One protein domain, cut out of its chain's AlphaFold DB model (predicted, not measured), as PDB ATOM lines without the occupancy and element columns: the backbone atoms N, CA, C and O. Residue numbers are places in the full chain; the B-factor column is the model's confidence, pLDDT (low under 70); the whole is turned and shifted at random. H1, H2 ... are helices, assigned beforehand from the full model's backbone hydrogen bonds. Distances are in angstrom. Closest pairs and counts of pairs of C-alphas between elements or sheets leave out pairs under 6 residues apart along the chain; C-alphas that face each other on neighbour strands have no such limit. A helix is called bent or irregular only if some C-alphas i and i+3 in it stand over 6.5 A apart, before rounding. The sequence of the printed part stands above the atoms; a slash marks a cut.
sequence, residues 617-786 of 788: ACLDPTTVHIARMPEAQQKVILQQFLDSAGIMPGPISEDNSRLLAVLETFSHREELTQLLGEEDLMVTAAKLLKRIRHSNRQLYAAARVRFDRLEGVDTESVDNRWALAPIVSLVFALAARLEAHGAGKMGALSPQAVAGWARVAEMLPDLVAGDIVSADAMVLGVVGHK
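AT A GLANCE: This is residues 617 to 786 of the 788 residues of an uncharacterized protein of Corynebacterium kroppenstedtii (UniProt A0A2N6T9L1). A long, kinked helix, H7, runs through the middle of this model; H5, H6 and H9 stand round it as a bundle of helices packed together, H8 crosses it, and H3 and H4 pack on its first half. H1 and H2 make a corner at one end of the whole, with a gap between H2 and H3. The printed part has 170 residues with nine named helices, H1 to H9 in order along the chain, mostly crossed where they touch, and no named strand; the class is all helix. It is compact, with a radius of gyration of the C-alphas of 16.0 A and spans of 49 by 35 by 28 A.

HOW THE PARTS SIT: Start at H1, residues 621 to 627: it is close to but not clearly touching H2, residues 631 to 644, with the closest C-alphas, Ile 626 and Gln 634, 6.1 A apart. H2 is apart from H3, residues 655 to 666. Look next at the hub, H7, residues 718 to 740, which touches six helices. Residues 662 to 666 of H3 touch its residues 722 to 726, closest at C-alphas Val 662 and Pro 726, 6.5 A. H4, residues 669 to 676, touches its residues 718 to 725, closest at C-alphas Thr 673 and Trp 722, 4.6 A. H5, residues 681 to 695, touches its residues 728 to 735 at a steep tilt of 44 degrees, the same way, closest at C-alphas Ala 685 and Val 728, 5.8 A. H6, residues 697 to 708, forms a hairpin with H7 at a shallow tilt of 16 degrees, opposite ways; C-alphas Arg 706 and Ile 727 are closest, 6.1 A. H5 and H6 are a hairpin too, closest at C-alphas Arg 693 and Tyr 700, 5.0 A. Residues 757 to 760 of H8, residues 751 to 763, touch H7 at a steep tilt of 68 degrees, only just short of about perpendicular; C-alphas Ser 729 and Trp 757 are closest, 7.1 A. H9, residues 765 to 784, touches H7 at a steep tilt of 42 degrees, closest at C-alphas Leu 734 and Ala 775, 4.9 A, and touches H8 only at the corner. Every O i to N i+4 pair is within hydrogen-bond range in H1, H2, H4, H5, H8 and H9; it is 6 of 8 in H3, 6 of 8 in H6 and 13 of 19 in H7.

IN THESE COORDINATES: Find C-alpha 621 at (-108.565, -31.279, 19.858), where H1 begins. From first to last C-alpha, H1 measures 10.0 A, H2 19.9 A, H3 17.8 A, H4 10.2 A, H5 20.7 A, H6 15.7 A, H7 33.3 A, H8 18.7 A and H9 28.3 A. H7 begins at C-alpha 718, (-120.392, -30.025, 10.050), and has a kink of 43 degrees near residue 725. It is irregular, with C-alphas 719 and 722 7.6 A apart; H6 is only just irregular, with C-alphas 703 and 706 6.8 A apart. H9 ends at C-alpha 784, (-98.924, -64.314, 7.735).

THE WHOLE: The two C-alphas farthest apart, Ala 632 and Lys 786, are 52.4 A apart. The printed part has no cut, and no link is long. The mean pLDDT of the printed part is 87.7; residues 642 to 650, 679 and 784 to 786 are under 70.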
ATOM      1  N   ALA A 617     -99.020 -39.671  14.596       86.25
ATOM      2  CA  ALA A 617     -99.487 -38.917  13.434       86.25
ATOM      3  C   ALA A 617    -101.023 -38.853  13.413       86.25
ATOM      4  O   ALA A 617    -101.697 -39.599  12.693       86.25
ATOM      5  N   CYS A 618    -101.584 -37.975  14.246       87.31
ATOM      6  CA  CYS A 618    -103.025 -37.787  14.400       87.31
ATOM      7  C   CYS A 618    -103.404 -36.310  14.485       87.31
ATOM      8  O   CYS A 618    -102.634 -35.486  14.972       87.31
ATOM      9  N   LEU A 619    -104.639 -36.011  14.085       89.81
ATOM     10  CA  LEU A 619    -105.309 -34.783  14.496       89.81
ATOM     11  C   LEU A 619    -105.802 -34.936  15.935       89.81
ATOM     12  O   LEU A 619    -106.208 -36.022  16.350       89.81
ATOM     13  N   ASP A 620    -105.791 -33.835  16.672       89.62
ATOM     14  CA  ASP A 620    -106.193 -33.769  18.073       89.62
ATOM     15  C   ASP A 620    -107.125 -32.558  18.323       89.62
ATOM     16  O   ASP A 620    -107.316 -31.710  17.436       89.62
ATOM     17  N   PRO A 621    -107.722 -32.427  19.526       90.38
ATOM     18  CA  PRO A 621    -108.565 -31.279  19.858       90.38
ATOM     19  C   PRO A 621    -107.852 -29.929  19.699       90.38
ATOM     20  O   PRO A 621    -108.495 -28.934  19.358       90.38
ATOM     21  N   THR A 622    -106.532 -29.886  19.905       88.81
ATOM     22  CA  THR A 622    -105.707 -28.684  19.719       88.81
ATOM     23  C   THR A 622    -105.748 -28.213  18.269       88.81
ATOM     24  O   THR A 622    -106.000 -27.040  18.001       88.81
ATOM     25  N   THR A 623    -105.577 -29.134  17.323       88.06
ATOM     26  CA  THR A 623    -105.575 -28.853  15.883       88.06
ATOM     27  C   THR A 623    -106.939 -28.343  15.417       88.06
ATOM     28  O   THR A 623    -107.030 -27.351  14.690       88.06
ATOM     29  N   VAL A 624    -108.023 -28.949  15.912       88.81
ATOM     30  CA  VAL A 624    -109.395 -28.490  15.637       88.81
ATOM     31  C   VAL A 624    -109.665 -27.117  16.261       88.81
ATOM     32  O   VAL A 624    -110.352 -26.284  15.666       88.81
ATOM     33  N   HIS A 625    -109.102 -26.833  17.436       88.75
ATOM     34  CA  HIS A 625    -109.205 -25.517  18.057       88.75
ATOM     35  C   HIS A 625    -108.471 -24.438  17.244       88.75
ATOM     36  O   HIS A 625    -109.033 -23.366  17.012       88.75
ATOM     37  N   ILE A 626    -107.263 -24.737  16.749       88.31
ATOM     38  CA  ILE A 626    -106.492 -23.842  15.871       88.31
ATOM     39  C   ILE A 626    -107.294 -23.504  14.607       88.31
ATOM     40  O   ILE A 626    -107.321 -22.344  14.203       88.31
ATOM     41  N   ALA A 627    -108.035 -24.460  14.035       87.25
ATOM     42  CA  ALA A 627    -108.848 -24.237  12.831       87.25
ATOM     43  C   ALA A 627    -109.933 -23.156  12.999       87.25
ATOM     44  O   ALA A 627    -110.390 -22.580  12.012       87.25
ATOM     45  N   ARG A 628    -110.329 -22.849  14.242       86.94
ATOM     46  CA  ARG A 628    -111.326 -21.815  14.573       86.94
ATOM     47  C   ARG A 628    -110.711 -20.438  14.835       86.94
ATOM     48  O   ARG A 628    -111.444 -19.466  15.012       86.94
ATOM     49  N   MET A 629    -109.384 -20.341  14.893       90.19
ATOM     50  CA  MET A 629    -108.679 -19.073  15.089       90.19
ATOM     51  C   MET A 629    -108.664 -18.241  13.793       90.19
ATOM     52  O   MET A 629    -108.818 -18.799  12.711       90.19
ATOM     53  N   PRO A 630    -108.441 -16.916  13.849       89.50
ATOM     54  CA  PRO A 630    -108.204 -16.102  12.656       89.50
ATOM     55  C   PRO A 630    -107.012 -16.604  11.821       89.50
ATOM     56  O   PRO A 630    -105.978 -16.966  12.378       89.50
ATOM     57  N   GLU A 631    -107.109 -16.543  10.488       84.56
ATOM     58  CA  GLU A 631    -106.117 -17.103   9.543       84.56
ATOM     59  C   GLU A 631    -104.671 -16.633   9.808       84.56
ATOM     60  O   GLU A 631    -103.720 -17.408   9.711       84.56
ATOM     61  N   ALA A 632    -104.493 -15.370  10.209       83.69
ATOM     62  CA  ALA A 632    -103.180 -14.828  10.558       83.69
ATOM     63  C   ALA A 632    -102.553 -15.526  11.779       83.69
ATOM     64  O   ALA A 632    -101.344 -15.735  11.810       83.69
ATOM     65  N   GLN A 633    -103.363 -15.911  12.772       85.94
ATOM     66  CA  GLN A 633    -102.898 -16.643  13.955       85.94
ATOM     67  C   GLN A 633    -102.627 -18.113  13.627       85.94
ATOM     68  O   GLN A 633    -101.618 -18.650  14.076       85.94
ATOM     69  N   GLN A 634    -103.472 -18.730  12.793       86.12
ATOM     70  CA  GLN A 634    -103.268 -20.102  12.314       86.12
ATOM     71  C   GLN A 634    -101.890 -20.263  11.666       86.12
ATOM     72  O   GLN A 634    -101.124 -21.139  12.060       86.12
ATOM     73  N   LYS A 635    -101.544 -19.372  10.723       80.38
ATOM     74  CA  LYS A 635    -100.257 -19.404  10.010       80.38
ATOM     75  C   LYS A 635     -99.063 -19.307  10.958       80.38
ATOM     76  O   LYS A 635     -98.100 -20.041  10.785       80.38
ATOM     77  N   VAL A 636     -99.132 -18.439  11.968       85.06
ATOM     78  CA  VAL A 636     -98.043 -18.274  12.947       85.06
ATOM     79  C   VAL A 636     -97.864 -19.532  13.795       85.06
ATOM     80  O   VAL A 636     -96.735 -19.981  13.969       85.06
ATOM     81  N   ILE A 637     -98.953 -20.118  14.295       83.38
ATOM     82  CA  ILE A 637     -98.897 -21.313  15.149       83.38
ATOM     83  C   ILE A 637     -98.413 -22.531  14.352       83.38
ATOM     84  O   ILE A 637     -97.549 -23.260  14.830       83.38
ATOM     85  N   LEU A 638     -98.919 -22.726  13.130       78.12
ATOM     86  CA  LEU A 638     -98.490 -23.821  12.257       78.12
ATOM     87  C   LEU A 638     -97.014 -23.688  11.871       78.12
ATOM     88  O   LEU A 638     -96.279 -24.666  11.955       78.12
ATOM     89  N   GLN A 639     -96.558 -22.481  11.522       77.06
ATOM     90  CA  GLN A 639     -95.150 -22.247  11.206       77.06
ATOM     91  C   GLN A 639     -94.253 -22.531  12.419       77.06
ATOM     92  O   GLN A 639     -93.267 -23.245  12.299       77.06
ATOM     93  N   GLN A 640     -94.629 -22.049  13.609       79.50
ATOM     94  CA  GLN A 640     -93.890 -22.329  14.843       79.50
ATOM     95  C   GLN A 640     -93.856 -23.822  15.179       79.50
ATOM     96  O   GLN A 640     -92.829 -24.316  15.636       79.50
ATOM     97  N   PHE A 641     -94.954 -24.545  14.958       74.25
ATOM     98  CA  PHE A 641     -95.012 -25.990  15.161       74.25
ATOM     99  C   PHE A 641     -94.046 -26.728  14.222       74.25
ATOM    100  O   PHE A 641     -93.246 -27.536  14.688       74.25
ATOM    101  N   LEU A 642     -94.053 -26.395  12.928       69.69
ATOM    102  CA  LEU A 642     -93.161 -26.998  11.932       69.69
ATOM    103  C   LEU A 642     -91.682 -26.663  12.195       69.69
ATOM    104  O   LEU A 642     -90.835 -27.557  12.159       69.69
ATOM    105  N   ASP A 643     -91.383 -25.406  12.534       68.38
ATOM    106  CA  ASP A 643     -90.021 -24.931  12.808       68.38
ATOM    107  C   ASP A 643     -89.452 -25.521  14.114       68.38
ATOM    108  O   ASP A 643     -88.273 -25.868  14.187       68.38
ATOM    109  N   SER A 644     -90.277 -25.646  15.163       59.06
ATOM    110  CA  SER A 644     -89.848 -26.150  16.481       59.06
ATOM    111  C   SER A 644     -89.685 -27.666  16.537       59.06
ATOM    112  O   SER A 644     -88.862 -28.159  17.308       59.06
ATOM    113  N   ALA A 645     -90.435 -28.405  15.718       56.81
ATOM    114  CA  ALA A 645     -90.391 -29.860  15.690       56.81
ATOM    115  C   ALA A 645     -89.270 -30.422  14.789       56.81
ATOM    116  O   ALA A 645     -89.050 -31.630  14.785       56.81
ATOM    117  N   GLY A 646     -88.536 -29.573  14.051       55.41
ATOM    118  CA  GLY A 646     -87.421 -30.009  13.196       55.41
ATOM    119  C   GLY A 646     -87.839 -31.055  12.155       55.41
ATOM    120  O   GLY A 646     -87.056 -31.944  11.816       55.41
ATOM    121  N   ILE A 647     -89.095 -30.988  11.702       60.09
ATOM    122  CA  ILE A 647     -89.727 -32.004  10.861       60.09
ATOM    123  C   ILE A 647     -89.158 -31.884   9.448       60.09
ATOM    124  O   ILE A 647     -89.615 -31.081   8.638       60.09
ATOM    125  N   MET A 648     -88.146 -32.693   9.149       54.00
ATOM    126  CA  MET A 648     -87.667 -32.887   7.784       54.00
ATOM    127  C   MET A 648     -88.469 -34.014   7.123       54.00
ATOM    128  O   MET A 648     -88.653 -35.057   7.760       54.00
ATOM    129  N   PRO A 649     -88.929 -33.848   5.867       59.12
ATOM    130  CA  PRO A 649     -89.569 -34.928   5.127       59.12
ATOM    131  C   PRO A 649     -88.620 -36.126   5.015       59.12
ATOM    132  O   PRO A 649     -87.504 -36.000   4.506       59.12
ATOM    133  N   GLY A 650     -89.060 -37.272   5.528       69.12
ATOM    134  CA  GLY A 650     -88.381 -38.560   5.415       69.12
ATOM    135  C   GLY A 650     -89.179 -39.532   4.540       69.12
ATOM    136  O   GLY A 650     -90.134 -39.124   3.874       69.12
ATOM    137  N   PRO A 651     -88.837 -40.828   4.550       82.38
ATOM    138  CA  PRO A 651     -89.634 -41.857   3.882       82.38
ATOM    139  C   PRO A 651     -91.118 -41.813   4.295       82.38
ATOM    140  O   PRO A 651     -91.445 -41.444   5.422       82.38
ATOM    141  N   ILE A 652     -92.032 -42.160   3.381       84.50
ATOM    142  CA  ILE A 652     -93.477 -41.884   3.537       84.50
ATOM    143  C   ILE A 652     -94.130 -42.575   4.746       84.50
ATOM    144  O   ILE A 652     -95.144 -42.082   5.236       84.50
ATOM    145  N   SER A 653     -93.573 -43.685   5.247       87.06
ATOM    146  CA  SER A 653     -94.116 -44.399   6.412       87.06
ATOM    147  C   SER A 653     -93.572 -43.899   7.752       87.06
ATOM    148  O   SER A 653     -94.103 -44.290   8.787       87.06
ATOM    149  N   GLU A 654     -92.556 -43.032   7.761       88.62
ATOM    150  CA  GLU A 654     -91.963 -42.511   8.996       88.62
ATOM    151  C   GLU A 654     -92.858 -41.489   9.705       88.62
ATOM    152  O   GLU A 654     -93.588 -40.724   9.070       88.62
ATOM    153  N   ASP A 655     -92.751 -41.431  11.036       87.88
ATOM    154  CA  ASP A 655     -93.644 -40.665  11.917       87.88
ATOM    155  C   ASP A 655     -93.799 -39.194  11.479       87.88
ATOM    156  O   ASP A 655     -94.914 -38.672  11.421       87.88
ATOM    157  N   ASN A 656     -92.693 -38.543  11.105       84.69
ATOM    158  CA  ASN A 656     -92.669 -37.149  10.656       84.69
ATOM    159  C   ASN A 656     -93.410 -36.938   9.327       84.69
ATOM    160  O   ASN A 656     -94.225 -36.022   9.219       84.69
ATOM    161  N   SER A 657     -93.166 -37.790   8.329       86.19
ATOM    162  CA  SER A 657     -93.839 -37.709   7.026       86.19
ATOM    163  C   SER A 657     -95.329 -38.012   7.156       86.19
ATOM    164  O   SER A 657     -96.164 -37.318   6.577       86.19
ATOM    165  N   ARG A 658     -95.679 -38.992   7.998       90.62
ATOM    166  CA  ARG A 658     -97.068 -39.337   8.315       90.62
ATOM    167  C   ARG A 658     -97.783 -38.195   9.033       90.62
ATOM    168  O   ARG A 658     -98.936 -37.915   8.711       90.62
ATOM    169  N   LEU A 659     -97.114 -37.509   9.962       89.38
ATOM    170  CA  LEU A 659     -97.671 -36.346  10.652       89.38
ATOM    171  C   LEU A 659     -97.922 -35.183   9.684       89.38
ATOM    172  O   LEU A 659     -99.013 -34.620   9.708       89.38
ATOM    173  N   LEU A 660     -96.965 -34.857   8.807       86.50
ATOM    174  CA  LEU A 660     -97.145 -33.813   7.788       86.50
ATOM    175  C   LEU A 660     -98.336 -34.112   6.872       86.50
ATOM    176  O   LEU A 660     -99.188 -33.247   6.680       86.50
ATOM    177  N   ALA A 661     -98.441 -35.351   6.388       89.56
ATOM    178  CA  ALA A 661     -99.543 -35.789   5.538       89.56
ATOM    179  C   ALA A 661    -100.911 -35.706   6.243       89.56
ATOM    180  O   ALA A 661    -101.921 -35.349   5.641       89.56
ATOM    181  N   VAL A 662    -100.968 -36.006   7.546       91.94
ATOM    182  CA  VAL A 662    -102.192 -35.840   8.344       91.94
ATOM    183  C   VAL A 662    -102.522 -34.361   8.549       91.94
ATOM    184  O   VAL A 662    -103.688 -33.983   8.442       91.94
ATOM    185  N   LEU A 663    -101.529 -33.510   8.816       88.81
ATOM    186  CA  LEU A 663    -101.733 -32.073   9.021       88.81
ATOM    187  C   LEU A 663    -102.159 -31.339   7.744       88.81
ATOM    188  O   LEU A 663    -102.844 -30.323   7.841       88.81
ATOM    189  N   GLU A 664    -101.846 -31.868   6.562       90.12
ATOM    190  CA  GLU A 664    -102.307 -31.325   5.276       90.12
ATOM    191  C   GLU A 664    -103.844 -31.244   5.179       90.12
ATOM    192  O   GLU A 664    -104.386 -30.334   4.547       90.12
ATOM    193  N   THR A 665    -104.567 -32.099   5.916       92.81
ATOM    194  CA  THR A 665    -106.036 -32.012   6.063       92.81
ATOM    195  C   THR A 665    -106.514 -30.630   6.509       92.81
ATOM    196  O   THR A 665    -107.598 -30.196   6.119       92.81
ATOM    197  N   PHE A 666    -105.704 -29.911   7.290       90.12
ATOM    198  CA  PHE A 666    -106.014 -28.570   7.767       90.12
ATOM    199  C   PHE A 666    -106.130 -27.567   6.612       90.12
ATOM    200  O   PHE A 666    -107.002 -26.692   6.635       90.12
ATOM    201  N   SER A 667    -105.272 -27.695   5.599       87.62
ATOM    202  CA  SER A 667    -105.237 -26.813   4.428       87.62
ATOM    203  C   SER A 667    -106.445 -27.024   3.516       87.62
ATOM    204  O   SER A 667    -106.959 -26.055   2.966       87.62
ATOM    205  N   HIS A 668    -106.955 -28.256   3.439       91.44
ATOM    206  CA  HIS A 668    -108.101 -28.639   2.602       91.44
ATOM    207  C   HIS A 668    -109.423 -28.768   3.376       91.44
ATOM    208  O   HIS A 668    -110.397 -29.327   2.875       91.44
ATOM    209  N   ARG A 669    -109.496 -28.259   4.613       92.44
ATOM    210  CA  ARG A 669    -110.622 -28.494   5.538       92.44
ATOM    211  C   ARG A 669    -112.003 -28.113   4.994       92.44
ATOM    212  O   ARG A 669    -112.978 -28.792   5.304       92.44
ATOM    213  N   GLU A 670    -112.112 -27.048   4.202       90.62
ATOM    214  CA  GLU A 670    -113.395 -26.603   3.635       90.62
ATOM    215  C   GLU A 670    -113.889 -27.595   2.574       90.62
ATOM    216  O   GLU A 670    -115.012 -28.097   2.659       90.62
ATOM    217  N   GLU A 671    -113.009 -27.961   1.639       91.19
ATOM    218  CA  GLU A 671    -113.276 -28.941   0.581       91.19
ATOM    219  C   GLU A 671    -113.567 -30.334   1.161       91.19
ATOM    220  O   GLU A 671    -114.537 -30.988   0.773       91.19
ATOM    221  N   LEU A 672    -112.784 -30.767   2.155       93.44
ATOM    222  CA  LEU A 672    -112.972 -32.040   2.854       93.44
ATOM    223  C   LEU A 672    -114.278 -32.076   3.651       93.44
ATOM    224  O   LEU A 672    -114.949 -33.106   3.673       93.44
ATOM    225  N   THR A 673    -114.663 -30.970   4.292       92.25
ATOM    226  CA  THR A 673    -115.939 -30.873   5.018       92.25
ATOM    227  C   THR A 673    -117.120 -31.049   4.073       92.25
ATOM    228  O   THR A 673    -118.058 -31.787   4.389       92.25
ATOM    229  N   GLN A 674    -117.059 -30.412   2.901       90.81
ATOM    230  CA  GLN A 674    -118.075 -30.570   1.868       90.81
ATOM    231  C   GLN A 674    -118.115 -32.012   1.350       90.81
ATOM    232  O   GLN A 674    -119.184 -32.620   1.342       90.81
ATOM    233  N   LEU A 675    -116.959 -32.575   0.983       90.31
ATOM    234  CA  LEU A 675    -116.853 -33.924   0.425       90.31
ATOM    235  C   LEU A 675    -117.334 -35.004   1.404       90.31
ATOM    236  O   LEU A 675    -118.112 -35.876   1.035       90.31
ATOM    237  N   LEU A 676    -116.911 -34.939   2.668       89.31
ATOM    238  CA  LEU A 676    -117.347 -35.880   3.707       89.31
ATOM    239  C   LEU A 676    -118.815 -35.680   4.105       89.31
ATOM    240  O   LEU A 676    -119.408 -36.561   4.729       89.31
ATOM    241  N   GLY A 677    -119.399 -34.529   3.764       81.75
ATOM    242  CA  GLY A 677    -120.820 -34.257   3.916       81.75
ATOM    243  C   GLY A 677    -121.704 -34.870   2.831       81.75
ATOM    244  O   GLY A 677    -122.914 -34.937   3.041       81.75
ATOM    245  N   GLU A 678    -121.136 -35.338   1.714       77.56
ATOM    246  CA  GLU A 678    -121.869 -36.093   0.696       77.56
ATOM    247  C   GLU A 678    -122.283 -37.464   1.277       77.56
ATOM    248  O   GLU A 678    -121.448 -38.244   1.751       77.56
ATOM    249  N   GLU A 679    -123.590 -37.758   1.283       63.06
ATOM    250  CA  GLU A 679    -124.167 -38.969   1.886       63.06
ATOM    251  C   GLU A 679    -123.780 -40.247   1.115       63.06
ATOM    252  O   GLU A 679    -124.569 -40.782   0.351       63.06
ATOM    253  N   ASP A 680    -122.562 -40.755   1.314       79.00
ATOM    254  CA  ASP A 680    -122.176 -42.148   1.013       79.00
ATOM    255  C   ASP A 680    -120.827 -42.514   1.656       79.00
ATOM    256  O   ASP A 680    -120.651 -43.613   2.187       79.00
ATOM    257  N   LEU A 681    -119.875 -41.572   1.684       87.00
ATOM    258  CA  LEU A 681    -118.486 -41.844   2.068       87.00
ATOM    259  C   LEU A 681    -118.345 -42.207   3.558       87.00
ATOM    260  O   LEU A 681    -117.800 -43.258   3.899       87.00
ATOM    261  N   MET A 682    -118.917 -41.392   4.449       89.25
ATOM    262  CA  MET A 682    -118.906 -41.628   5.902       89.25
ATOM    263  C   MET A 682    -119.709 -42.872   6.307       89.25
ATOM    264  O   MET A 682    -119.272 -43.675   7.136       89.25
ATOM    265  N   VAL A 683    -120.879 -43.071   5.690       90.12
ATOM    266  CA  VAL A 683    -121.735 -44.242   5.938       90.12
ATOM    267  C   VAL A 683    -121.029 -45.522   5.493       90.12
ATOM    268  O   VAL A 683    -121.068 -46.535   6.203       90.12
ATOM    269  N   THR A 684    -120.362 -45.484   4.340       92.94
ATOM    270  CA  THR A 684    -119.577 -46.604   3.822       92.94
ATOM    271  C   THR A 684    -118.369 -46.883   4.709       92.94
ATOM    272  O   THR A 684    -118.205 -48.033   5.120       92.94
ATOM    273  N   ALA A 685    -117.609 -45.867   5.134       92.94
ATOM    274  CA  ALA A 685    -116.516 -46.033   6.098       92.94
ATOM    275  C   ALA A 685    -116.995 -46.712   7.394       92.94
ATOM    276  O   ALA A 685    -116.416 -47.704   7.836       92.94
ATOM    277  N   ALA A 686    -118.114 -46.267   7.976       92.19
ATOM    278  CA  ALA A 686    -118.664 -46.876   9.187       92.19
ATOM    279  C   ALA A 686    -119.079 -48.348   8.985       92.19
ATOM    280  O   ALA A 686    -118.894 -49.185   9.878       92.19
ATOM    281  N   LYS A 687    -119.635 -48.700   7.814       94.12
ATOM    282  CA  LYS A 687    -119.953 -50.093   7.449       94.12
ATOM    283  C   LYS A 687    -118.685 -50.934   7.283       94.12
ATOM    284  O   LYS A 687    -118.638 -52.048   7.808       94.12
ATOM    285  N   LEU A 688    -117.666 -50.412   6.603       95.06
ATOM    286  CA  LEU A 688    -116.375 -51.078   6.420       95.06
ATOM    287  C   LEU A 688    -115.681 -51.308   7.761       95.06
ATOM    288  O   LEU A 688    -115.292 -52.433   8.051       95.06
ATOM    289  N   LEU A 689    -115.644 -50.308   8.642       94.44
ATOM    290  CA  LEU A 689    -115.069 -50.435   9.981       94.44
ATOM    291  C   LEU A 689    -115.743 -51.555  10.797       94.44
ATOM    292  O   LEU A 689    -115.071 -52.334  11.478       94.44
ATOM    293  N   LYS A 690    -117.072 -51.701  10.684       94.19
ATOM    294  CA  LYS A 690    -117.796 -52.844  11.268       94.19
ATOM    295  C   LYS A 690    -117.352 -54.167  10.640       94.19
ATOM    296  O   LYS A 690    -117.149 -55.125  11.378       94.19
ATOM    297  N   ARG A 691    -117.189 -54.258   9.316       95.25
ATOM    298  CA  ARG A 691    -116.718 -55.483   8.633       95.25
ATOM    299  C   ARG A 691    -115.277 -55.845   9.013       95.25
ATOM    300  O   ARG A 691    -115.007 -57.016   9.287       95.25
ATOM    301  N   ILE A 692    -114.394 -54.852   9.138       95.12
ATOM    302  CA  ILE A 692    -113.017 -55.019   9.625       95.12
ATOM    303  C   ILE A 692    -113.040 -55.628  11.027       95.12
ATOM    304  O   ILE A 692    -112.387 -56.639  11.246       95.12
ATOM    305  N   ARG A 693    -113.877 -55.122  11.948       94.06
ATOM    306  CA  ARG A 693    -114.026 -55.694  13.303       94.06
ATOM    307  C   ARG A 693    -114.370 -57.183  13.313       94.06
ATOM    308  O   ARG A 693    -113.879 -57.906  14.179       94.06
ATOM    309  N   HIS A 694    -115.232 -57.626  12.397       91.00
ATOM    310  CA  HIS A 694    -115.616 -59.036  12.292       91.00
ATOM    311  C   HIS A 694    -114.505 -59.894  11.681       91.00
ATOM    312  O   HIS A 694    -114.393 -61.064  12.032       91.00
ATOM    313  N   SER A 695    -113.683 -59.320  10.800       90.25
ATOM    314  CA  SER A 695    -112.599 -60.039  10.117       90.25
ATOM    315  C   SER A 695    -111.335 -60.112  10.978       90.25
ATOM    316  O   SER A 695    -110.716 -61.167  11.107       90.25
ATOM    317  N   ASN A 696    -110.959 -58.999  11.616       92.38
ATOM    318  CA  ASN A 696    -109.780 -58.915  12.461       92.38
ATOM    319  C   ASN A 696    -109.879 -57.823  13.547       92.38
ATOM    320  O   ASN A 696    -110.022 -56.634  13.261       92.38
ATOM    321  N   ARG A 697    -109.739 -58.220  14.820       92.12
ATOM    322  CA  ARG A 697    -109.817 -57.293  15.964       92.12
ATOM    323  C   ARG A 697    -108.617 -56.352  16.077       92.12
ATOM    324  O   ARG A 697    -108.807 -55.220  16.509       92.12
ATOM    325  N   GLN A 698    -107.420 -56.801  15.704       92.69
ATOM    326  CA  GLN A 698    -106.202 -55.990  15.764       92.69
ATOM    327  C   GLN A 698    -106.250 -54.862  14.732       92.69
ATOM    328  O   GLN A 698    -106.049 -53.705  15.089       92.69
ATOM    329  N   LEU A 699    -106.640 -55.164  13.489       93.69
ATOM    330  CA  LEU A 699    -106.811 -54.142  12.448       93.69
ATOM    331  C   LEU A 699    -107.939 -53.153  12.783       93.69
ATOM    332  O   LEU A 699    -107.822 -51.961  12.516       93.69
ATOM    333  N   TYR A 700    -109.016 -53.618  13.425       94.31
ATOM    334  CA  TYR A 700    -110.056 -52.725  13.946       94.31
ATOM    335  C   TYR A 700    -109.535 -51.785  15.038       94.31
ATOM    336  O   TYR A 700    -109.914 -50.617  15.058       94.31
ATOM    337  N   ALA A 701    -108.678 -52.278  15.939       92.00
ATOM    338  CA  ALA A 701    -108.044 -51.436  16.947       92.00
ATOM    339  C   ALA A 701    -107.136 -50.385  16.291       92.00
ATOM    340  O   ALA A 701    -107.256 -49.212  16.625       92.00
ATOM    341  N   ALA A 702    -106.324 -50.774  15.300       90.75
ATOM    342  CA  ALA A 702    -105.476 -49.853  14.538       90.75
ATOM    343  C   ALA A 702    -106.292 -48.750  13.837       90.75
ATOM    344  O   ALA A 702    -105.987 -47.569  13.976       90.75
ATOM    345  N   ALA A 703    -107.394 -49.113  13.170       89.44
ATOM    346  CA  ALA A 703    -108.292 -48.155  12.519       89.44
ATOM    347  C   ALA A 703    -108.936 -47.152  13.497       89.44
ATOM    348  O   ALA A 703    -109.333 -46.058  13.098       89.44
ATOM    349  N   ARG A 704    -109.067 -47.527  14.776       90.88
ATOM    350  CA  ARG A 704    -109.682 -46.696  15.815       90.88
ATOM    351  C   ARG A 704    -108.733 -45.739  16.515       90.88
ATOM    352  O   ARG A 704    -109.229 -44.758  17.053       90.88
ATOM    353  N   VAL A 705    -107.420 -45.968  16.471       88.06
ATOM    354  CA  VAL A 705    -106.432 -45.123  17.167       88.06
ATOM    355  C   VAL A 705    -106.631 -43.641  16.830       88.06
ATOM    356  O   VAL A 705    -106.761 -42.811  17.726       88.06
ATOM    357  N   ARG A 706    -106.765 -43.315  15.536       87.12
ATOM    358  CA  ARG A 706    -107.016 -41.943  15.061       87.12
ATOM    359  C   ARG A 706    -108.358 -41.372  15.534       87.12
ATOM    360  O   ARG A 706    -108.462 -40.174  15.761       87.12
ATOM    361  N   PHE A 707    -109.379 -42.217  15.686       87.94
ATOM    362  CA  PHE A 707    -110.684 -41.797  16.202       87.94
ATOM    363  C   PHE A 707    -110.611 -41.481  17.699       87.94
ATOM    364  O   PHE A 707    -111.128 -40.459  18.135       87.94
ATOM    365  N   ASP A 708    -109.923 -42.321  18.475       88.50
ATOM    366  CA  ASP A 708    -109.769 -42.131  19.917       88.50
ATOM    367  C   ASP A 708    -108.927 -40.864  20.229       88.50
ATOM    368  O   ASP A 708    -109.155 -40.200  21.236       88.50
ATOM    369  N   ARG A 709    -108.022 -40.439  19.330       88.88
ATOM    370  CA  ARG A 709    -107.276 -39.163  19.438       88.88
ATOM    371  C   ARG A 709    -108.128 -37.900  19.260       88.88
ATOM    372  O   ARG A 709    -107.699 -36.830  19.686       88.88
ATOM    373  N   LEU A 710    -109.329 -38.019  18.695       89.75
ATOM    374  CA  LEU A 710    -110.300 -36.926  18.572       89.75
ATOM    375  C   LEU A 710    -111.286 -36.871  19.752       89.75
ATOM    376  O   LEU A 710    -112.309 -36.188  19.668       89.75
ATOM    377  N   GLU A 711    -111.009 -37.573  20.854       87.19
ATOM    378  CA  GLU A 711    -111.844 -37.519  22.053       87.19
ATOM    379  C   GLU A 711    -112.060 -36.065  22.522       87.19
ATOM    380  O   GLU A 711    -111.123 -35.279  22.665       87.19
ATOM    381  N   GLY A 712    -113.325 -35.689  22.733       85.50
ATOM    382  CA  GLY A 712    -113.723 -34.324  23.092       85.50
ATOM    383  C   GLY A 712    -114.005 -33.389  21.907       85.50
ATOM    384  O   GLY A 712    -114.496 -32.280  22.128       85.50
ATOM    385  N   VAL A 713    -113.769 -33.816  20.661       88.50
ATOM    386  CA  VAL A 713    -114.204 -33.096  19.454       88.50
ATOM    387  C   VAL A 713    -115.611 -33.544  19.057       88.50
ATOM    388  O   VAL A 713    -115.876 -34.733  18.889       88.50
ATOM    389  N   ASP A 714    -116.516 -32.586  18.848       88.12
ATOM    390  CA  ASP A 714    -117.829 -32.849  18.249       88.12
ATOM    391  C   ASP A 714    -117.671 -33.140  16.750       88.12
ATOM    392  O   ASP A 714    -117.671 -32.227  15.925       88.12
ATOM    393  N   THR A 715    -117.466 -34.409  16.410       83.38
ATOM    394  CA  THR A 715    -117.263 -34.891  15.035       83.38
ATOM    395  C   THR A 715    -118.566 -35.026  14.239       83.38
ATOM    396  O   THR A 715    -118.518 -35.213  13.025       83.38
ATOM    397  N   GLU A 716    -119.723 -34.869  14.894       82.94
ATOM    398  CA  GLU A 716    -121.038 -34.807  14.241       82.94
ATOM    399  C   GLU A 716    -121.319 -33.402  13.680       82.94
ATOM    400  O   GLU A 716    -122.045 -33.249  12.688       82.94
ATOM    401  N   SER A 717    -120.704 -32.368  14.270       87.12
ATOM    402  CA  SER A 717    -120.741 -31.003  13.744       87.12
ATOM    403  C   SER A 717    -120.117 -30.916  12.351       87.12
ATOM    404  O   SER A 717    -119.002 -31.388  12.116       87.12
ATOM    405  N   VAL A 718    -120.825 -30.241  11.438       85.00
ATOM    406  CA  VAL A 718    -120.392 -30.025  10.050       85.00
ATOM    407  C   VAL A 718    -118.992 -29.409  10.005       85.00
ATOM    408  O   VAL A 718    -118.137 -29.925   9.295       85.00
ATOM    409  N   ASP A 719    -118.720 -28.405  10.841       85.75
ATOM    410  CA  ASP A 719    -117.461 -27.642  10.844       85.75
ATOM    411  C   ASP A 719    -116.219 -28.474  11.215       85.75
ATOM    412  O   ASP A 719    -115.084 -28.053  10.981       85.75
ATOM    413  N   ASN A 720    -116.414 -29.654  11.811       89.69
ATOM    414  CA  ASN A 720    -115.334 -30.525  12.271       89.69
ATOM    415  C   ASN A 720    -115.185 -31.800  11.421       89.69
ATOM    416  O   ASN A 720    -114.285 -32.598  11.685       89.69
ATOM    417  N   ARG A 721    -116.035 -32.020  10.405       90.50
ATOM    418  CA  ARG A 721    -116.050 -33.273   9.622       90.50
ATOM    419  C   ARG A 721    -114.729 -33.566   8.926       90.50
ATOM    420  O   ARG A 721    -114.333 -34.726   8.866       90.50
ATOM    421  N   TRP A 722    -114.030 -32.540   8.443       93.25
ATOM    422  CA  TRP A 722    -112.716 -32.679   7.808       93.25
ATOM    423  C   TRP A 722    -111.699 -33.442   8.669       93.25
ATOM    424  O   TRP A 722    -110.864 -34.161   8.123       93.25
ATOM    425  N   ALA A 723    -111.803 -33.361  10.002       93.50
ATOM    426  CA  ALA A 723    -110.903 -34.062  10.915       93.50
ATOM    427  C   ALA A 723    -111.048 -35.594  10.845       93.50
ATOM    428  O   ALA A 723    -110.167 -36.329  11.287       93.50
ATOM    429  N   LEU A 724    -112.138 -36.097  10.255       93.31
ATOM    430  CA  LEU A 724    -112.368 -37.524  10.040       93.31
ATOM    431  C   LEU A 724    -111.686 -38.055   8.769       93.31
ATOM    432  O   LEU A 724    -111.622 -39.273   8.597       93.31
ATOM    433  N   ALA A 725    -111.141 -37.195   7.898       94.88
ATOM    434  CA  ALA A 725    -110.514 -37.617   6.642       94.88
ATOM    435  C   ALA A 725    -109.396 -38.674   6.830       94.88
ATOM    436  O   ALA A 725    -109.451 -39.697   6.141       94.88
ATOM    437  N   PRO A 726    -108.459 -38.547   7.799       95.31
ATOM    438  CA  PRO A 726    -107.449 -39.581   8.063       95.31
ATOM    439  C   PRO A 726    -108.017 -40.920   8.532       95.31
ATOM    440  O   PRO A 726    -107.397 -41.963   8.334       95.31
ATOM    441  N   ILE A 727    -109.179 -40.909   9.185       94.50
ATOM    442  CA  ILE A 727    -109.839 -42.126   9.671       94.50
ATOM    443  C   ILE A 727    -110.525 -42.819   8.499       94.50
ATOM    444  O   ILE A 727    -110.378 -44.026   8.317       94.50
ATOM    445  N   VAL A 728    -111.245 -42.048   7.682       94.56
ATOM    446  CA  VAL A 728    -111.899 -42.541   6.468       94.56
ATOM    447  C   VAL A 728    -110.864 -43.162   5.533       94.56
ATOM    448  O   VAL A 728    -111.016 -44.328   5.175       94.56
ATOM    449  N   SER A 729    -109.782 -42.445   5.217       96.25
ATOM    450  CA  SER A 729    -108.696 -42.942   4.361       96.25
ATOM    451  C   SER A 729    -108.148 -44.295   4.838       96.25
ATOM    452  O   SER A 729    -108.162 -45.269   4.080       96.25
ATOM    453  N   LEU A 730    -107.780 -44.407   6.119       96.81
ATOM    454  CA  LEU A 730    -107.243 -45.644   6.692       96.81
ATOM    455  C   LEU A 730    -108.248 -46.806   6.663       96.81
ATOM    456  O   LEU A 730    -107.873 -47.942   6.381       96.81
ATOM    457  N   VAL A 731    -109.529 -46.547   6.941       96.62
ATOM    458  CA  VAL A 731    -110.579 -47.579   6.905       96.62
ATOM    459  C   VAL A 731    -110.781 -48.119   5.491       96.62
ATOM    460  O   VAL A 731    -110.913 -49.334   5.319       96.62
ATOM    461  N   PHE A 732    -110.795 -47.243   4.485       97.06
ATOM    462  CA  PHE A 732    -110.891 -47.655   3.087       97.06
ATOM    463  C   PHE A 732    -109.649 -48.435   2.641       97.06
ATOM    464  O   PHE A 732    -109.799 -49.498   2.038       97.06
ATOM    465  N   ALA A 733    -108.447 -47.980   3.010       97.31
ATOM    466  CA  ALA A 733    -107.198 -48.682   2.725       97.31
ATOM    467  C   ALA A 733    -107.174 -50.092   3.346       97.31
ATOM    468  O   ALA A 733    -106.961 -51.075   2.637       97.31
ATOM    469  N   LEU A 734    -107.490 -50.221   4.641       96.69
ATOM    470  CA  LEU A 734    -107.568 -51.515   5.331       96.69
ATOM    471  C   LEU A 734    -108.591 -52.455   4.695       96.69
ATOM    472  O   LEU A 734    -108.311 -53.640   4.525       96.69
ATOM    473  N   ALA A 735    -109.770 -51.947   4.333       95.94
ATOM    474  CA  ALA A 735    -110.777 -52.752   3.655       95.94
ATOM    475  C   ALA A 735    -110.295 -53.219   2.272       95.94
ATOM    476  O   ALA A 735    -110.428 -54.397   1.944       95.94
ATOM    477  N   ALA A 736    -109.702 -52.322   1.479       95.81
ATOM    478  CA  ALA A 736    -109.200 -52.655   0.153       95.81
ATOM    479  C   ALA A 736    -108.100 -53.724   0.207       95.81
ATOM    480  O   ALA A 736    -108.160 -54.692  -0.547       95.81
ATOM    481  N   ARG A 737    -107.141 -53.596   1.135       95.12
ATOM    482  CA  ARG A 737    -106.032 -54.553   1.272       95.12
ATOM    483  C   ARG A 737    -106.453 -55.876   1.918       95.12
ATOM    484  O   ARG A 737    -105.969 -56.926   1.512       95.12
ATOM    485  N   LEU A 738    -107.418 -55.874   2.845       94.12
ATOM    486  CA  LEU A 738    -108.028 -57.119   3.346       94.12
ATOM    487  C   LEU A 738    -108.699 -57.928   2.234       94.12
ATOM    488  O   LEU A 738    -108.661 -59.156   2.265       94.12
ATOM    489  N   GLU A 739    -109.348 -57.249   1.292       92.62
ATOM    490  CA  GLU A 739    -109.982 -57.906   0.154       92.62
ATOM    491  C   GLU A 739    -108.957 -58.394  -0.872       92.62
ATOM    492  O   GLU A 739    -109.080 -59.531  -1.321       92.62
ATOM    493  N   ALA A 740    -107.930 -57.586  -1.166       92.81
ATOM    494  CA  ALA A 740    -106.823 -57.957  -2.050       92.81
ATOM    495  C   ALA A 740    -106.191 -59.296  -1.646       92.81
ATOM    496  O   ALA A 740    -105.998 -60.168  -2.486       92.81
ATOM    497  N   HIS A 741    -105.970 -59.487  -0.344       91.38
ATOM    498  CA  HIS A 741    -105.333 -60.682   0.220       91.38
ATOM    499  C   HIS A 741    -106.308 -61.799   0.613       91.38
ATOM    500  O   HIS A 741    -105.946 -62.728   1.334       91.38
ATOM    501  N   GLY A 742    -107.585 -61.704   0.221       88.38
ATOM    502  CA  GLY A 742    -108.603 -62.714   0.544       88.38
ATOM    503  C   GLY A 742    -108.889 -62.889   2.046       88.38
ATOM    504  O   GLY A 742    -109.536 -63.854   2.451       88.38
ATOM    505  N   ALA A 743    -108.443 -61.952   2.886       86.25
ATOM    506  CA  ALA A 743    -108.486 -62.020   4.346       86.25
ATOM    507  C   ALA A 743    -109.779 -61.448   4.963       86.25
ATOM    508  O   ALA A 743    -109.935 -61.402   6.188       86.25
ATOM    509  N   GLY A 744    -110.735 -61.020   4.134       83.25
ATOM    510  CA  GLY A 744    -112.060 -60.599   4.583       83.25
ATOM    511  C   GLY A 744    -113.027 -60.297   3.439       83.25
ATOM    512  O   GLY A 744    -112.647 -59.800   2.385       83.25
ATOM    513  N   LYS A 745    -114.324 -60.550   3.660       85.88
ATOM    514  CA  LYS A 745    -115.388 -60.197   2.702       85.88
ATOM    515  C   LYS A 745    -115.838 -58.754   2.927       85.88
ATOM    516  O   LYS A 745    -116.796 -58.503   3.662       85.88
ATOM    517  N   MET A 746    -115.131 -57.806   2.312       87.69
ATOM    518  CA  MET A 746    -115.437 -56.378   2.456       87.69
ATOM    519  C   MET A 746    -116.600 -55.913   1.584       87.69
ATOM    520  O   MET A 746    -117.265 -54.960   1.976       87.69
ATOM    521  N   GLY A 747    -116.924 -56.628   0.502       81.06
ATOM    522  CA  GLY A 747    -118.022 -56.308  -0.415       81.06
ATOM    523  C   GLY A 747    -117.686 -55.163  -1.376       81.06
ATOM    524  O   GLY A 747    -116.789 -54.368  -1.112       81.06
ATOM    525  N   ALA A 748    -118.427 -55.073  -2.483       80.19
ATOM    526  CA  ALA A 748    -118.208 -54.033  -3.484       80.19
ATOM    527  C   ALA A 748    -118.437 -52.629  -2.900       80.19
ATOM    528  O   ALA A 748    -119.459 -52.375  -2.254       80.19
ATOM    529  N   LEU A 749    -117.485 -51.726  -3.148       84.94
ATOM    530  CA  LEU A 749    -117.665 -50.294  -2.918       84.94
ATOM    531  C   LEU A 749    -118.601 -49.725  -3.990       84.94
ATOM    532  O   LEU A 749    -118.518 -50.115  -5.156       84.94
ATOM    533  N   SER A 750    -119.489 -48.811  -3.602       85.75
ATOM    534  CA  SER A 750    -120.302 -48.059  -4.560       85.75
ATOM    535  C   SER A 750    -119.394 -47.184  -5.443       85.75
ATOM    536  O   SER A 750    -118.356 -46.709  -4.969       85.75
ATOM    537  N   PRO A 751    -119.782 -46.901  -6.702       84.06
ATOM    538  CA  PRO A 751    -119.048 -45.958  -7.547       84.06
ATOM    539  C   PRO A 751    -118.856 -44.586  -6.884       84.06
ATOM    540  O   PRO A 751    -117.796 -43.983  -7.012       84.06
ATOM    541  N   GLN A 752    -119.848 -44.125  -6.116       85.44
ATOM    542  CA  GLN A 752    -119.786 -42.859  -5.385       85.44
ATOM    543  C   GLN A 752    -118.774 -42.895  -4.227       85.44
ATOM    544  O   GLN A 752    -118.021 -41.940  -4.067       85.44
ATOM    545  N   ALA A 753    -118.677 -43.990  -3.464       89.88
ATOM    546  CA  ALA A 753    -117.652 -44.125  -2.426       89.88
ATOM    547  C   ALA A 753    -116.233 -44.204  -3.015       89.88
ATOM    548  O   ALA A 753    -115.309 -43.624  -2.446       89.88
ATOM    549  N   VAL A 754    -116.057 -44.875  -4.162       90.00
ATOM    550  CA  VAL A 754    -114.771 -44.906  -4.887       90.00
ATOM    551  C   VAL A 754    -114.392 -43.504  -5.362       90.00
ATOM    552  O   VAL A 754    -113.287 -43.054  -5.076       90.00
ATOM    553  N   ALA A 755    -115.314 -42.788  -6.015       88.00
ATOM    554  CA  ALA A 755    -115.085 -41.415  -6.464       88.00
ATOM    555  C   ALA A 755    -114.795 -40.465  -5.288       88.00
ATOM    556  O   ALA A 755    -113.894 -39.633  -5.366       88.00
ATOM    557  N   GLY A 756    -115.513 -40.618  -4.171       91.38
ATOM    558  CA  GLY A 756    -115.280 -39.847  -2.954       91.38
ATOM    559  C   GLY A 756    -113.890 -40.092  -2.363       91.38
ATOM    560  O   GLY A 756    -113.183 -39.139  -2.054       91.38
ATOM    561  N   TRP A 757    -113.458 -41.352  -2.254       94.75
ATOM    562  CA  TRP A 757    -112.121 -41.676  -1.747       94.75
ATOM    563  C   TRP A 757    -111.005 -41.236  -2.706       94.75
ATOM    564  O   TRP A 757    -109.991 -40.709  -2.253       94.75
ATOM    565  N   ALA A 758    -111.208 -41.355  -4.020       92.69
ATOM    566  CA  ALA A 758    -110.285 -40.832  -5.023       92.69
ATOM    567  C   ALA A 758    -110.109 -39.307  -4.903       92.69
ATOM    568  O   ALA A 758    -108.981 -38.825  -4.870       92.69
ATOM    569  N   ARG A 759    -111.198 -38.548  -4.702       91.81
ATOM    570  CA  ARG A 759    -111.135 -37.098  -4.431       91.81
ATOM    571  C   ARG A 759    -110.394 -36.770  -3.131       91.81
ATOM    572  O   ARG A 759    -109.661 -35.786  -3.088       91.81
ATOM    573  N   VAL A 760    -110.533 -37.591  -2.080       94.75
ATOM    574  CA  VAL A 760    -109.692 -37.456  -0.871       94.75
ATOM    575  C   VAL A 760    -108.214 -37.622  -1.228       94.75
ATOM    576  O   VAL A 760    -107.392 -36.855  -0.743       94.75
ATOM    577  N   ALA A 761    -107.877 -38.571  -2.100       94.38
ATOM    578  CA  ALA A 761    -106.507 -38.823  -2.534       94.38
ATOM    579  C   ALA A 761    -105.924 -37.723  -3.438       94.38
ATOM    580  O   ALA A 761    -104.717 -37.526  -3.434       94.38
ATOM    581  N   GLU A 762    -106.756 -36.990  -4.184       90.88
ATOM    582  CA  GLU A 762    -106.320 -35.803  -4.940       90.88
ATOM    583  C   GLU A 762    -105.953 -34.634  -4.025       90.88
ATOM    584  O   GLU A 762    -105.018 -33.896  -4.328       90.88
ATOM    585  N   MET A 763    -106.674 -34.476  -2.911       92.19
ATOM    586  CA  MET A 763    -106.393 -33.443  -1.908       92.19
ATOM    587  C   MET A 763    -105.267 -33.838  -0.946       92.19
ATOM    588  O   MET A 763    -104.539 -32.970  -0.490       92.19
ATOM    589  N   LEU A 764    -105.155 -35.124  -0.599       94.81
ATOM    590  CA  LEU A 764    -104.255 -35.642   0.442       94.81
ATOM    591  C   LEU A 764    -103.455 -36.857  -0.069       94.81
ATOM    592  O   LEU A 764    -103.620 -37.974   0.445       94.81
ATOM    593  N   PRO A 765    -102.607 -36.684  -1.097       92.38
ATOM    594  CA  PRO A 765    -101.960 -37.797  -1.788       92.38
ATOM    595  C   PRO A 765    -101.031 -38.607  -0.886       92.38
ATOM    596  O   PRO A 765    -101.094 -39.840  -0.893       92.38
ATOM    597  N   ASP A 766    -100.221 -37.939  -0.064       91.50
ATOM    598  CA  ASP A 766     -99.242 -38.598   0.804       91.50
ATOM    599  C   ASP A 766     -99.918 -39.350   1.959       91.50
ATOM    600  O   ASP A 766     -99.481 -40.437   2.354       91.50
ATOM    601  N   LEU A 767    -101.038 -38.820   2.464       94.81
ATOM    602  CA  LEU A 767    -101.838 -39.473   3.501       94.81
ATOM    603  C   LEU A 767    -102.395 -40.795   2.983       94.81
ATOM    604  O   LEU A 767    -102.237 -41.829   3.638       94.81
ATOM    605  N   VAL A 768    -103.028 -40.754   1.809       96.94
ATOM    606  CA  VAL A 768    -103.673 -41.917   1.202       96.94
ATOM    607  C   VAL A 768    -102.636 -42.942   0.748       96.94
ATOM    608  O   VAL A 768    -102.793 -44.122   1.051       96.94
ATOM    609  N   ALA A 769    -101.551 -42.520   0.094       94.75
ATOM    610  CA  ALA A 769    -100.465 -43.416  -0.303       94.75
ATOM    611  C   ALA A 769     -99.841 -44.128   0.909       94.75
ATOM    612  O   ALA A 769     -99.691 -45.351   0.903       94.75
ATOM    613  N   GLY A 770     -99.547 -43.382   1.980       94.00
ATOM    614  CA  GLY A 770     -99.035 -43.964   3.216       94.00
ATOM    615  C   GLY A 770    -100.050 -44.884   3.904       94.00
ATOM    616  O   GLY A 770     -99.668 -45.941   4.392       94.00
ATOM    617  N   ASP A 771    -101.345 -44.540   3.908       96.94
ATOM    618  CA  ASP A 771    -102.393 -45.399   4.475       96.94
ATOM    619  C   ASP A 771    -102.538 -46.714   3.693       96.94
ATOM    620  O   ASP A 771    -102.735 -47.755   4.316       96.94
ATOM    621  N   ILE A 772    -102.401 -46.698   2.360       97.31
ATOM    622  CA  ILE A 772    -102.417 -47.908   1.521       97.31
ATOM    623  C   ILE A 772    -101.233 -48.820   1.870       97.31
ATOM    624  O   ILE A 772    -101.451 -50.005   2.117       97.31
ATOM    625  N   VAL A 773    -100.009 -48.282   1.949       95.75
ATOM    626  CA  VAL A 773     -98.806 -49.063   2.303       95.75
ATOM    627  C   VAL A 773     -98.897 -49.612   3.728       95.75
ATOM    628  O   VAL A 773     -98.692 -50.807   3.939       95.75
ATOM    629  N   SER A 774     -99.257 -48.775   4.705       95.88
ATOM    630  CA  SER A 774     -99.425 -49.199   6.099       95.88
ATOM    631  C   SER A 774    -100.518 -50.256   6.246       95.88
ATOM    632  O   SER A 774    -100.342 -51.228   6.979       95.88
ATOM    633  N   ALA A 775    -101.649 -50.094   5.552       96.94
ATOM    634  CA  ALA A 775    -102.720 -51.083   5.547       96.94
ATOM    635  C   ALA A 775    -102.250 -52.419   4.970       96.94
ATOM    636  O   ALA A 775    -102.552 -53.457   5.552       96.94
ATOM    637  N   ASP A 776    -101.499 -52.396   3.869       96.12
ATOM    638  CA  ASP A 776    -101.004 -53.606   3.222       96.12
ATOM    639  C   ASP A 776    -100.019 -54.368   4.115       96.12
ATOM    640  O   ASP A 776    -100.203 -55.558   4.377       96.12
ATOM    641  N   ALA A 777     -99.050 -53.648   4.688       96.25
ATOM    642  CA  ALA A 777     -98.097 -54.189   5.646       96.25
ATOM    643  C   ALA A 777     -98.805 -54.795   6.869       96.25
ATOM    644  O   ALA A 777     -98.558 -55.949   7.215       96.25
ATOM    645  N   MET A 778     -99.733 -54.063   7.500       96.12
ATOM    646  CA  MET A 778    -100.477 -54.572   8.657       96.12
ATOM    647  C   MET A 778    -101.329 -55.800   8.313       96.12
ATOM    648  O   MET A 778    -101.390 -56.739   9.106       96.12
ATOM    649  N   VAL A 779    -102.004 -55.811   7.158       95.25
ATOM    650  CA  VAL A 779    -102.830 -56.949   6.727       95.25
ATOM    651  C   VAL A 779    -101.964 -58.185   6.523       95.25
ATOM    652  O   VAL A 779    -102.262 -59.217   7.124       95.25
ATOM    653  N   LEU A 780    -100.884 -58.077   5.749       93.06
ATOM    654  CA  LEU A 780     -99.958 -59.185   5.516       93.06
ATOM    655  C   LEU A 780     -99.312 -59.668   6.812       93.06
ATOM    656  O   LEU A 780     -99.258 -60.871   7.052       93.06
ATOM    657  N   GLY A 781     -98.930 -58.748   7.698       91.81
ATOM    658  CA  GLY A 781     -98.430 -59.085   9.023       91.81
ATOM    659  C   GLY A 781     -99.422 -59.937   9.805       91.81
ATOM    660  O   GLY A 781     -99.097 -61.019  10.282       91.81
ATOM    661  N   VAL A 782    -100.677 -59.512   9.887       90.00
ATOM    662  CA  VAL A 782    -101.693 -60.226  10.667       90.00
ATOM    663  C   VAL A 782    -102.148 -61.541  10.010       90.00
ATOM    664  O   VAL A 782    -102.550 -62.470  10.716       90.00
ATOM    665  N   VAL A 783    -102.118 -61.637   8.679       82.06
ATOM    666  CA  VAL A 783    -102.486 -62.852   7.930       82.06
ATOM    667  C   VAL A 783    -101.353 -63.879   7.948       82.06
ATOM    668  O   VAL A 783    -101.612 -65.047   8.231       82.06
ATOM    669  N   GLY A 784    -100.109 -63.452   7.722       67.50
ATOM    670  CA  GLY A 784     -98.924 -64.314   7.735       67.50
ATOM    671  C   GLY A 784     -98.692 -64.980   9.092       67.50
ATOM    672  O   GLY A 784     -98.408 -66.172   9.153       67.50
ATOM    673  N   HIS A 785     -98.944 -64.269  10.197       57.84
ATOM    674  CA  HIS A 785     -98.854 -64.831  11.554       57.84
ATOM    675  C   HIS A 785     -99.898 -65.916  11.873       57.84
ATOM    676  O   HIS A 785     -99.781 -66.558  12.908       57.84
ATOM    677  N   LYS A 786    -100.929 -66.113  11.036       52.75
ATOM    678  CA  LYS A 786    -101.910 -67.203  11.196       52.75
ATOM    679  C   LYS A 786    -101.577 -68.460  10.386       52.75
ATOM    680  O   LYS A 786    -102.281 -69.452  10.544       52.75
TER     681      LYS A 786